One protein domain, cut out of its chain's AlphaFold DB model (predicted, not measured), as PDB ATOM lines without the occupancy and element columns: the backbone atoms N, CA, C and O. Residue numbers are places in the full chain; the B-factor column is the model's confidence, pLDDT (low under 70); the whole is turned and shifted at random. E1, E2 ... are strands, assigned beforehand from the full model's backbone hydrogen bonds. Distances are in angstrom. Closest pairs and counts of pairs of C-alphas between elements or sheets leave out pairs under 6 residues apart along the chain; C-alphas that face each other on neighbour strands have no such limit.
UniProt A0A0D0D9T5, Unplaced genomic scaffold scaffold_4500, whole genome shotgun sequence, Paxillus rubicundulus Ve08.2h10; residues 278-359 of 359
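This is residues 278 to 359 of the 359 residues of an uncharacterized protein of Paxillus rubicundulus Ve08.2h10 (UniProt A0A0D0D9T5). With little regular structure, this is a long rod: a two-stranded antiparallel ribbon, E1 beside E3, with a wide loop bearing E2 past one end and residues 287 to 293 sticking out past the other. The printed part has 82 residues, no named helix and three strands, E1, E2, E3; it is all strand, though they hold 22 residues. It is extended, radius of gyration of the C-alphas 21.8 A, spanning 73 by 31 by 20 A.

After residues 278 to 298, find C-alpha 299 at (318.089, 42.619, 107.983); there E1, residues 299 to 306, begins its 22.9 A. E2 is residues 313 to 317. E3, residues 332 to 340, runs 26.0 A to C-alpha 340 at (319.516, 40.968, 102.202).

Look at E1 and E3, antiparallel at 159 degrees: N 303 and O 335, 2.9 A, are within hydrogen-bond range. E2 is apart from both and pairs with no named strand. Residues 335 to 336 of E3 pair antiparallel with 357 to 358.

The farthest C-alphas, Gln 290 and Asp 319, are 73.5 A apart. The printed part has no cut; E2 to E3 is a long link. Residues 280 and 350 to 352 are under pLDDT 70.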
ATOM      1  N   ARG A 278     319.751  54.631  92.361       78.19
ATOM      2  CA  ARG A 278     318.446  55.177  92.769       78.19
ATOM      3  C   ARG A 278     317.245  54.358  92.276       78.19
ATOM      4  O   ARG A 278     316.174  54.457  92.865       78.19
ATOM      5  N   ASP A 279     317.417  53.579  91.211       79.31
ATOM      6  CA  ASP A 279     316.398  52.657  90.697       79.31
ATOM      7  C   ASP A 279     316.182  51.416  91.588       79.31
ATOM      8  O   ASP A 279     315.202  50.700  91.397       79.31
ATOM      9  N   GLY A 280     317.064  51.168  92.565       69.94
ATOM     10  CA  GLY A 280     317.005  50.033  93.488       69.94
ATOM     11  C   GLY A 280     317.307  48.677  92.846       69.94
ATOM     12  O   GLY A 280     317.122  47.652  93.497       69.94
ATOM     13  N   ILE A 281     317.744  48.663  91.583       73.25
ATOM     14  CA  ILE A 281     317.942  47.449  90.777       73.25
ATOM     15  C   ILE A 281     319.381  47.374  90.264       73.25
ATOM     16  O   ILE A 281     319.962  46.293  90.205       73.25
ATOM     17  N   THR A 282     319.972  48.511  89.903       74.12
ATOM     18  CA  THR A 282     321.316  48.546  89.329       74.12
ATOM     19  C   THR A 282     322.370  48.554  90.435       74.12
ATOM     20  O   THR A 282     322.413  49.465  91.263       74.12
ATOM     21  N   GLU A 283     323.244  47.546  90.446       77.38
ATOM     22  CA  GLU A 283     324.382  47.473  91.366       77.38
ATOM     23  C   GLU A 283     325.487  48.459  90.949       77.38
ATOM     24  O   GLU A 283     325.988  48.419  89.823       77.38
ATOM     25  N   GLU A 284     325.922  49.327  91.864       77.19
ATOM     26  CA  GLU A 284     327.088  50.185  91.634       77.19
ATOM     27  C   GLU A 284     328.383  49.407  91.891       77.19
ATOM     28  O   GLU A 284     328.478  48.606  92.817       77.19
ATOM     29  N   LYS A 285     329.431  49.613  91.091       73.56
ATOM     30  CA  LYS A 285     330.660  48.823  91.256       73.56
ATOM     31  C   LYS A 285     331.326  49.120  92.606       73.56
ATOM     32  O   LYS A 285     331.920  50.180  92.785       73.56
ATOM     33  N   LEU A 286     331.306  48.144  93.516       78.44
ATOM     34  CA  LEU A 286     331.969  48.243  94.813       78.44
ATOM     35  C   LEU A 286     333.498  48.195  94.634       78.44
ATOM     36  O   LEU A 286     334.056  47.179  94.216       78.44
ATOM     37  N   GLN A 287     334.180  49.301  94.938       76.31
ATOM     38  CA  GLN A 287     335.640  49.400  94.869       76.31
ATOM     39  C   GLN A 287     336.231  49.274  96.272       76.31
ATOM     40  O   GLN A 287     336.157  50.206  97.067       76.31
ATOM     41  N   LEU A 288     336.824  48.118  96.573       80.81
ATOM     42  CA  LEU A 288     337.484  47.871  97.855       80.81
ATOM     43  C   LEU A 288     339.001  47.754  97.683       80.81
ATOM     44  O   LEU A 288     339.452  47.155  96.702       80.81
ATOM     45  N   PRO A 289     339.801  48.269  98.637       80.31
ATOM     46  CA  PRO A 289     341.237  48.032  98.666       80.31
ATOM     47  C   PRO A 289     341.559  46.536  98.701       80.31
ATOM     48  O   PRO A 289     340.841  45.741  99.317       80.31
ATOM     49  N   GLN A 290     342.672  46.158  98.077       77.94
ATOM     50  CA  GLN A 290     343.119  44.771  98.000       77.94
ATOM     51  C   GLN A 290     343.257  44.157  99.406       77.94
ATOM     52  O   GLN A 290     343.873  44.746 100.291       77.94
ATOM     53  N   GLY A 291     342.646  42.988  99.620       80.25
ATOM     54  CA  GLY A 291     342.600  42.309 100.925       80.25
ATOM     55  C   GLY A 291     341.398  42.669 101.809       80.25
ATOM     56  O   GLY A 291     341.212  42.052 102.854       80.25
ATOM     57  N   THR A 292     340.547  43.611 101.392       84.06
ATOM     58  CA  THR A 292     339.323  43.961 102.128       84.06
ATOM     59  C   THR A 292     338.159  43.074 101.696       84.06
ATOM     60  O   THR A 292     337.850  42.982 100.510       84.06
ATOM     61  N   GLN A 293     337.485  42.440 102.658       86.69
ATOM     62  CA  GLN A 293     336.280  41.653 102.389       86.69
ATOM     63  C   GLN A 293     335.025  42.543 102.348       86.69
ATOM     64  O   GLN A 293     334.898  43.450 103.182       86.69
ATOM     65  N   PRO A 294     334.093  42.288 101.412       88.94
ATOM     66  CA  PRO A 294     332.813  42.980 101.376       88.94
ATOM     67  C   PRO A 294     331.948  42.585 102.574       88.94
ATOM     68  O   PRO A 294     331.983  41.447 103.044       88.94
ATOM     69  N   VAL A 295     331.136  43.526 103.046       90.56
ATOM     70  CA  VAL A 295     330.168  43.309 104.123       90.56
ATOM     71  C   VAL A 295     328.787  43.091 103.511       90.56
ATOM     72  O   VAL A 295     328.324  43.888 102.697       90.56
ATOM     73  N   ILE A 296     328.110  42.018 103.923       89.56
ATOM     74  CA  ILE A 296     326.731  41.724 103.524       89.56
ATOM     75  C   ILE A 296     325.824  42.010 104.716       89.56
ATOM     76  O   ILE A 296     325.920  41.355 105.753       89.56
ATOM     77  N   ALA A 297     324.937  42.991 104.567       90.88
ATOM     78  CA  ALA A 297     323.927  43.290 105.568       90.88
ATOM     79  C   ALA A 297     322.735  42.337 105.431       90.88
ATOM     80  O   ALA A 297     322.031  42.351 104.419       90.88
ATOM     81  N   TRP A 298     322.481  41.562 106.481       92.38
ATOM     82  CA  TRP A 298     321.223  40.850 106.676       92.38
ATOM     83  C   TRP A 298     320.339  41.661 107.622       92.38
ATOM     84  O   TRP A 298     320.749  42.002 108.731       92.38
ATOM     85  N   ARG A 299     319.135  42.000 107.169       91.88
ATOM     86  CA  ARG A 299     318.089  42.619 107.983       91.88
ATOM     87  C   ARG A 299     317.201  41.519 108.539       91.88
ATOM     88  O   ARG A 299     316.875  40.578 107.821       91.88
ATOM     89  N   HIS A 300     316.820  41.660 109.797       93.81
ATOM     90  CA  HIS A 300     315.913  40.757 110.490       93.81
ATOM     91  C   HIS A 300     314.762  41.569 111.052       93.81
ATOM     92  O   HIS A 300     314.989  42.662 111.570       93.81
ATOM     93  N   ASP A 301     313.558  41.026 110.941       93.94
ATOM     94  CA  ASP A 301     312.397  41.556 111.638       93.94
ATOM     95  C   ASP A 301     311.429  40.424 112.002       93.94
ATOM     96  O   ASP A 301     311.514  39.306 111.475       93.94
ATOM     97  N   LYS A 302     310.517  40.714 112.932       93.06
ATOM     98  CA  LYS A 302     309.430  39.828 113.342       93.06
ATOM     99  C   LYS A 302     308.099  40.518 113.093       93.06
ATOM    100  O   LYS A 302     307.802  41.542 113.698       93.06
ATOM    101  N   SER A 303     307.264  39.913 112.263       90.81
ATOM    102  CA  SER A 303     305.895  40.375 112.040       90.81
ATOM    103  C   SER A 303     304.919  39.440 112.735       90.81
ATOM    104  O   SER A 303     304.997  38.223 112.574       90.81
ATOM    105  N   THR A 304     304.002  40.009 113.509       90.38
ATOM    106  CA  THR A 304     302.931  39.254 114.168       90.38
ATOM    107  C   THR A 304     301.637  39.490 113.409       90.38
ATOM    108  O   THR A 304     301.256  40.636 113.187       90.38
ATOM    109  N   PHE A 305     300.980  38.408 113.003       89.31
ATOM    110  CA  PHE A 305     299.694  38.424 112.319       89.31
ATOM    111  C   PHE A 305     298.646  37.842 113.250       89.31
ATOM    112  O   PHE A 305     298.800  36.725 113.739       89.31
ATOM    113  N   TYR A 306     297.583  38.594 113.483       88.81
ATOM    114  CA  TYR A 306     296.518  38.196 114.389       88.81
ATOM    115  C   TYR A 306     295.332  37.621 113.616       88.81
ATOM    116  O   TYR A 306     294.976  38.108 112.544       88.81
ATOM    117  N   ALA A 307     294.676  36.602 114.167       87.44
ATOM    118  CA  ALA A 307     293.507  35.968 113.563       87.44
ATOM    119  C   ALA A 307     292.332  36.948 113.403       87.44
ATOM    120  O   ALA A 307     291.531  36.818 112.477       87.44
ATOM    121  N   ASN A 308     292.238  37.950 114.286       85.38
ATOM    122  CA  ASN A 308     291.259  39.028 114.189       85.38
ATOM    123  C   ASN A 308     291.833  40.316 113.578       85.38
ATOM    124  O   ASN A 308     291.212  41.365 113.759       85.38
ATOM    125  N   ASP A 309     292.956  40.261 112.853       77.31
ATOM    126  CA  ASP A 309     293.438  41.408 112.080       77.31
ATOM    127  C   ASP A 309     292.425  41.743 110.971       77.31
ATOM    128  O   ASP A 309     291.986  40.879 110.201       77.31
ATOM    129  N   ARG A 310     291.931  42.982 110.958       71.56
ATOM    130  CA  ARG A 310     290.705  43.354 110.236       71.56
ATOM    131  C   ARG A 310     290.839  44.703 109.561       71.56
ATOM    132  O   ARG A 310     291.588  45.585 109.958       71.56
ATOM    133  N   ARG A 311     290.006  44.904 108.539       73.88
ATOM    134  CA  ARG A 311     289.821  46.228 107.948       73.88
ATOM    135  C   ARG A 311     289.098  47.122 108.949       73.88
ATOM    136  O   ARG A 311     287.924  46.914 109.240       73.88
ATOM    137  N   HIS A 312     289.813  48.125 109.443       75.44
ATOM    138  CA  HIS A 312     289.289  49.125 110.371       75.44
ATOM    139  C   HIS A 312     288.543  50.273 109.679       75.44
ATOM    140  O   HIS A 312     287.936  51.103 110.353       75.44
ATOM    141  N   SER A 313     288.582  50.329 108.345       83.50
ATOM    142  CA  SER A 313     287.915  51.354 107.551       83.50
ATOM    143  C   SER A 313     287.006  50.764 106.479       83.50
ATOM    144  O   SER A 313     287.294  49.713 105.899       83.50
ATOM    145  N   GLY A 314     285.888  51.441 106.224       87.62
ATOM    146  CA  GLY A 314     284.908  50.999 105.239       87.62
ATOM    147  C   GLY A 314     283.666  51.879 105.172       87.62
ATOM    148  O   GLY A 314     283.435  52.734 106.031       87.62
ATOM    149  N   TRP A 315     282.858  51.653 104.134       90.25
ATOM    150  CA  TRP A 315     281.523  52.231 104.022       90.25
ATOM    151  C   TRP A 315     280.538  51.420 104.856       90.25
ATOM    152  O   TRP A 315     280.388  50.220 104.650       90.25
ATOM    153  N   VAL A 316     279.856  52.089 105.779       88.19
ATOM    154  CA  VAL A 316     278.856  51.485 106.661       88.19
ATOM    155  C   VAL A 316     277.543  52.232 106.481       88.19
ATOM    156  O   VAL A 316     277.526  53.466 106.450       88.19
ATOM    157  N   HIS A 317     276.448  51.494 106.320       89.69
ATOM    158  CA  HIS A 317     275.115  52.081 106.236       89.69
ATOM    159  C   HIS A 317     274.670  52.601 107.610       89.69
ATOM    160  O   HIS A 317     274.942  51.965 108.625       89.69
ATOM    161  N   VAL A 318     273.978  53.741 107.655       87.00
ATOM    162  CA  VAL A 318     273.567  54.406 108.910       87.00
ATOM    163  C   VAL A 318     272.682  53.553 109.811       87.00
ATOM    164  O   VAL A 318     272.738  53.714 111.027       87.00
ATOM    165  N   ASP A 319     271.904  52.646 109.224       84.69
ATOM    166  CA  ASP A 319     270.984  51.778 109.968       84.69
ATOM    167  C   ASP A 319     271.655  50.501 110.495       84.69
ATOM    168  O   ASP A 319     271.039  49.730 111.232       84.69
ATOM    169  N   VAL A 320     272.914  50.247 110.124       78.94
ATOM    170  CA  VAL A 320     273.656  49.095 110.640       78.94
ATOM    171  C   VAL A 320     274.118  49.426 112.055       78.94
ATOM    172  O   VAL A 320     274.910  50.343 112.278       78.94
ATOM    173  N   GLY A 321     273.595  48.674 113.026       72.38
ATOM    174  CA  GLY A 321     274.044  48.735 114.413       72.38
ATOM    175  C   GLY A 321     275.509  48.316 114.567       72.38
ATOM    176  O   GLY A 321     276.149  47.829 113.637       72.38
ATOM    177  N   ALA A 322     276.062  48.490 115.768       70.00
ATOM    178  CA  ALA A 322     277.417  48.030 116.044       70.00
ATOM    179  C   ALA A 322     277.477  46.495 115.984       70.00
ATOM    180  O   ALA A 322     276.941  45.818 116.863       70.00
ATOM    181  N   ASP A 323     278.150  45.954 114.968       70.62
ATOM    182  CA  ASP A 323     278.475  44.531 114.929       70.62
ATOM    183  C   ASP A 323     279.283  44.160 116.185       70.62
ATOM    184  O   ASP A 323     280.286  44.824 116.481       70.62
ATOM    185  N   PRO A 324     278.899  43.110 116.932       71.94
ATOM    186  CA  PRO A 324     279.678  42.656 118.072       71.94
ATOM    187  C   PRO A 324     281.047  42.152 117.609       71.94
ATOM    188  O   PRO A 324     281.171  41.341 116.687       71.94
ATOM    189  N   TRP A 325     282.095  42.629 118.277       70.12
ATOM    190  CA  TRP A 325     283.472  42.244 117.985       70.12
ATOM    191  C   TRP A 325     283.890  41.076 118.881       70.12
ATOM    192  O   TRP A 325     283.619  41.111 120.086       70.12
ATOM    193  N   PRO A 326     284.580  40.053 118.342       75.88
ATOM    194  CA  PRO A 326     285.281  39.115 119.195       75.88
ATOM    195  C   PRO A 326     286.302  39.886 120.023       75.88
ATOM    196  O   PRO A 326     286.956  40.817 119.551       75.88
ATOM    197  N   LYS A 327     286.383  39.522 121.297       78.75
ATOM    198  CA  LYS A 327     287.243  40.200 122.254       78.75
ATOM    199  C   LYS A 327     288.708  39.871 121.957       78.75
ATOM    200  O   LYS A 327     289.081  38.702 121.955       78.75
ATOM    201  N   GLY A 328     289.527  40.910 121.800       80.31
ATOM    202  CA  GLY A 328     290.969  40.793 121.575       80.31
ATOM    203  C   GLY A 328     291.352  40.463 120.130       80.31
ATOM    204  O   GLY A 328     290.507  40.241 119.263       80.31
ATOM    205  N   GLU A 329     292.655  40.423 119.876       81.56
ATOM    206  CA  GLU A 329     293.224  40.223 118.535       81.56
ATOM    207  C   GLU A 329     293.182  38.745 118.086       81.56
ATOM    208  O   GLU A 329     293.352  38.433 116.911       81.56
ATOM    209  N   GLY A 330     292.815  37.826 118.984       87.38
ATOM    210  CA  GLY A 330     292.721  36.394 118.691       87.38
ATOM    211  C   GLY A 330     294.081  35.698 118.735       87.38
ATOM    212  O   GLY A 330     295.040  36.233 119.289       87.38
ATOM    213  N   GLU A 331     294.148  34.484 118.186       89.00
ATOM    214  CA  GLU A 331     295.415  33.759 118.044       89.00
ATOM    215  C   GLU A 331     296.355  34.516 117.106       89.00
ATOM    216  O   GLU A 331     295.923  35.077 116.101       89.00
ATOM    217  N   SER A 332     297.641  34.540 117.436       91.62
ATOM    218  CA  SER A 332     298.659  35.225 116.649       91.62
ATOM    219  C   SER A 332     299.641  34.229 116.064       91.62
ATOM    220  O   SER A 332     300.076  33.326 116.771       91.62
ATOM    221  N   ILE A 333     300.060  34.455 114.825       93.31
ATOM    222  CA  ILE A 333     301.213  33.791 114.225       93.31
ATOM    223  C   ILE A 333     302.328  34.821 114.128       93.31
ATOM    224  O   ILE A 333     302.136  35.893 113.550       93.31
ATOM    225  N   MET A 334     303.505  34.501 114.658       94.31
ATOM    226  CA  MET A 334     304.672  35.370 114.522       94.31
ATOM    227  C   MET A 334     305.626  34.791 113.484       94.31
ATOM    228  O   MET A 334     306.109  33.671 113.618       94.31
ATOM    229  N   VAL A 335     305.929  35.575 112.456       93.31
ATOM    230  CA  VAL A 335     306.873  35.209 111.400       93.31
ATOM    231  C   VAL A 335     308.146  36.020 111.577       93.31
ATOM    232  O   VAL A 335     308.118  37.246 111.627       93.31
ATOM    233  N   SER A 336     309.272  35.323 111.659       94.56
ATOM    234  CA  SER A 336     310.611  35.884 111.820       94.56
ATOM    235  C   SER A 336     311.467  35.445 110.640       94.56
ATOM    236  O   SER A 336     311.595  34.243 110.421       94.56
ATOM    237  N   ASP A 337     312.064  36.372 109.891       94.12
ATOM    238  CA  ASP A 337     312.849  36.040 108.691       94.12
ATOM    239  C   ASP A 337     314.015  37.025 108.483       94.12
ATOM    240  O   ASP A 337     314.038  38.115 109.058       94.12
ATOM    241  N   PHE A 338     314.989  36.634 107.660       93.38
ATOM    242  CA  PHE A 338     316.155  37.447 107.307       93.38
ATOM    243  C   PHE A 338     316.150  37.774 105.813       93.38
ATOM    244  O   PHE A 338     315.945  36.895 104.974       93.38
ATOM    245  N   ILE A 339     316.448  39.024 105.463       92.50
ATOM    246  CA  ILE A 339     316.537  39.484 104.074       92.50
ATOM    247  C   ILE A 339     317.809  40.297 103.841       92.50
ATOM    248  O   ILE A 339     318.221  41.095 104.682       92.50
ATOM    249  N   SER A 340     318.438  40.108 102.685       90.00
ATOM    250  CA  SER A 340     319.516  40.968 102.202       90.00
ATOM    251  C   SER A 340     319.175  41.507 100.811       90.00
ATOM    252  O   SER A 340     318.539  40.799 100.030       90.00
ATOM    253  N   PRO A 341     319.623  42.721 100.452       84.62
ATOM    254  CA  PRO A 341     319.415  43.252  99.104       84.62
ATOM    255  C   PRO A 341     320.018  42.363  98.008       84.62
ATOM    256  O   PRO A 341     319.419  42.179  96.958       84.62
ATOM    257  N   LYS A 342     321.188  41.765  98.275       83.19
ATOM    258  CA  LYS A 342     321.941  40.973  97.294       83.19
ATOM    259  C   LYS A 342     321.404  39.555  97.094       83.19
ATOM    260  O   LYS A 342     321.397  39.058  95.976       83.19
ATOM    261  N   TYR A 343     321.009  38.881  98.173       86.50
ATOM    262  CA  TYR A 343     320.619  37.465  98.127       86.50
ATOM    263  C   TYR A 343     319.118  37.248  98.338       86.50
ATOM    264  O   TYR A 343     318.653  36.111  98.317       86.50
ATOM    265  N   GLY A 344     318.349  38.318  98.552       89.06
ATOM    266  CA  GLY A 344     316.943  38.224  98.915       89.06
ATOM    267  C   GLY A 344     316.765  37.560 100.281       89.06
ATOM    268  O   GLY A 344     317.528  37.811 101.218       89.06
ATOM    269  N   TRP A 345     315.729  36.730 100.402       90.50
ATOM    270  CA  TRP A 345     315.434  35.973 101.620       90.50
ATOM    271  C   TRP A 345     316.543  34.968 101.941       90.50
ATOM    272  O   TRP A 345     317.032  34.275 101.050       90.50
ATOM    273  N   CYS A 346     316.904  34.845 103.218       90.31
ATOM    274  CA  CYS A 346     317.965  33.947 103.668       90.31
ATOM    275  C   CYS A 346     317.540  32.478 103.518       90.31
ATOM    276  O   CYS A 346     316.794  31.929 104.337       90.31
ATOM    277  N   ARG A 347     317.984  31.856 102.423       87.69
ATOM    278  CA  ARG A 347     317.660  30.481 102.027       87.69
ATOM    279  C   ARG A 347     318.907  29.797 101.487       87.69
ATOM    280  O   ARG A 347     319.739  30.453 100.856       87.69
ATOM    281  N   LEU A 348     319.032  28.492 101.715       80.62
ATOM    282  CA  LEU A 348     320.089  27.722 101.068       80.62
ATOM    283  C   LEU A 348     319.774  27.527  99.570       80.62
ATOM    284  O   LEU A 348     318.607  27.348  99.223       80.62
ATOM    285  N   PRO A 349     320.789  27.526  98.685       70.81
ATOM    286  CA  PRO A 349     320.589  27.362  97.241       70.81
ATOM    287  C   PRO A 349     319.939  26.031  96.832       70.81
ATOM    288  O   PRO A 349     319.290  25.983  95.794       70.81
ATOM    289  N   ASP A 350     320.107  24.977  97.640       68.50
ATOM    290  CA  ASP A 350     319.828  23.588  97.237       68.50
ATOM    291  C   ASP A 350     318.765  22.861  98.087       68.50
ATOM    292  O   ASP A 350     318.497  21.681  97.867       68.50
ATOM    293  N   VAL A 351     318.124  23.521  99.063       61.09
ATOM    294  CA  VAL A 351     317.145  22.860  99.951       61.09
ATOM    295  C   VAL A 351     316.004  23.804 100.343       61.09
ATOM    296  O   VAL A 351     316.184  25.010 100.471       61.09
ATOM    297  N   LYS A 352     314.834  23.215 100.634       65.50
ATOM    298  CA  LYS A 352     313.662  23.792 101.332       65.50
ATOM    299  C   LYS A 352     313.961  24.422 102.714       65.50
ATOM    300  O   LYS A 352     313.024  24.778 103.424       65.50
ATOM    301  N   GLU A 353     315.222  24.528 103.122       74.69
ATOM    302  CA  GLU A 353     315.632  25.094 104.404       74.69
ATOM    303  C   GLU A 353     315.702  26.622 104.315       74.69
ATOM    304  O   GLU A 353     316.404  27.206 103.486       74.69
ATOM    305  N   SER A 354     314.934  27.277 105.182       82.94
ATOM    306  CA  SER A 354     314.839  28.730 105.276       82.94
ATOM    307  C   SER A 354     315.154  29.192 106.688       82.94
ATOM    308  O   SER A 354     314.743  28.534 107.641       82.94
ATOM    309  N   ALA A 355     315.756  30.375 106.828       86.75
ATOM    310  CA  ALA A 355     315.897  31.033 108.130       86.75
ATOM    311  C   ALA A 355     314.550  31.498 108.727       86.75
ATOM    312  O   ALA A 355     314.514  32.003 109.851       86.75
ATOM    313  N   ARG A 356     313.446  31.339 107.980       89.44
ATOM    314  CA  ARG A 356     312.096  31.656 108.430       89.44
ATOM    315  C   ARG A 356     311.678  30.750 109.577       89.44
ATOM    316  O   ARG A 356     311.595  29.536 109.416       89.44
ATOM    317  N   VAL A 357     311.308  31.373 110.687       90.44
ATOM    318  CA  VAL A 357     310.692  30.708 111.833       90.44
ATOM    319  C   VAL A 357     309.270  31.230 111.988       90.44
ATOM    320  O   VAL A 357     309.040  32.439 111.923       90.44
ATOM    321  N   ILE A 358     308.329  30.305 112.155       90.81
ATOM    322  CA  ILE A 358     306.922  30.585 112.438       90.81
ATOM    323  C   ILE A 358     306.666  30.093 113.863       90.81
ATOM    324  O   ILE A 358     306.930  28.923 114.144       90.81
ATOM    325  N   PHE A 359     306.226  30.992 114.740       86.94
ATOM    326  CA  PHE A 359     305.868  30.706 116.132       86.94
ATOM    327  C   PHE A 359     304.359  30.675 116.317       86.94
ATOM    328  O   PHE A 359     303.678  31.490 115.639       86.94
TER     329      PHE A 359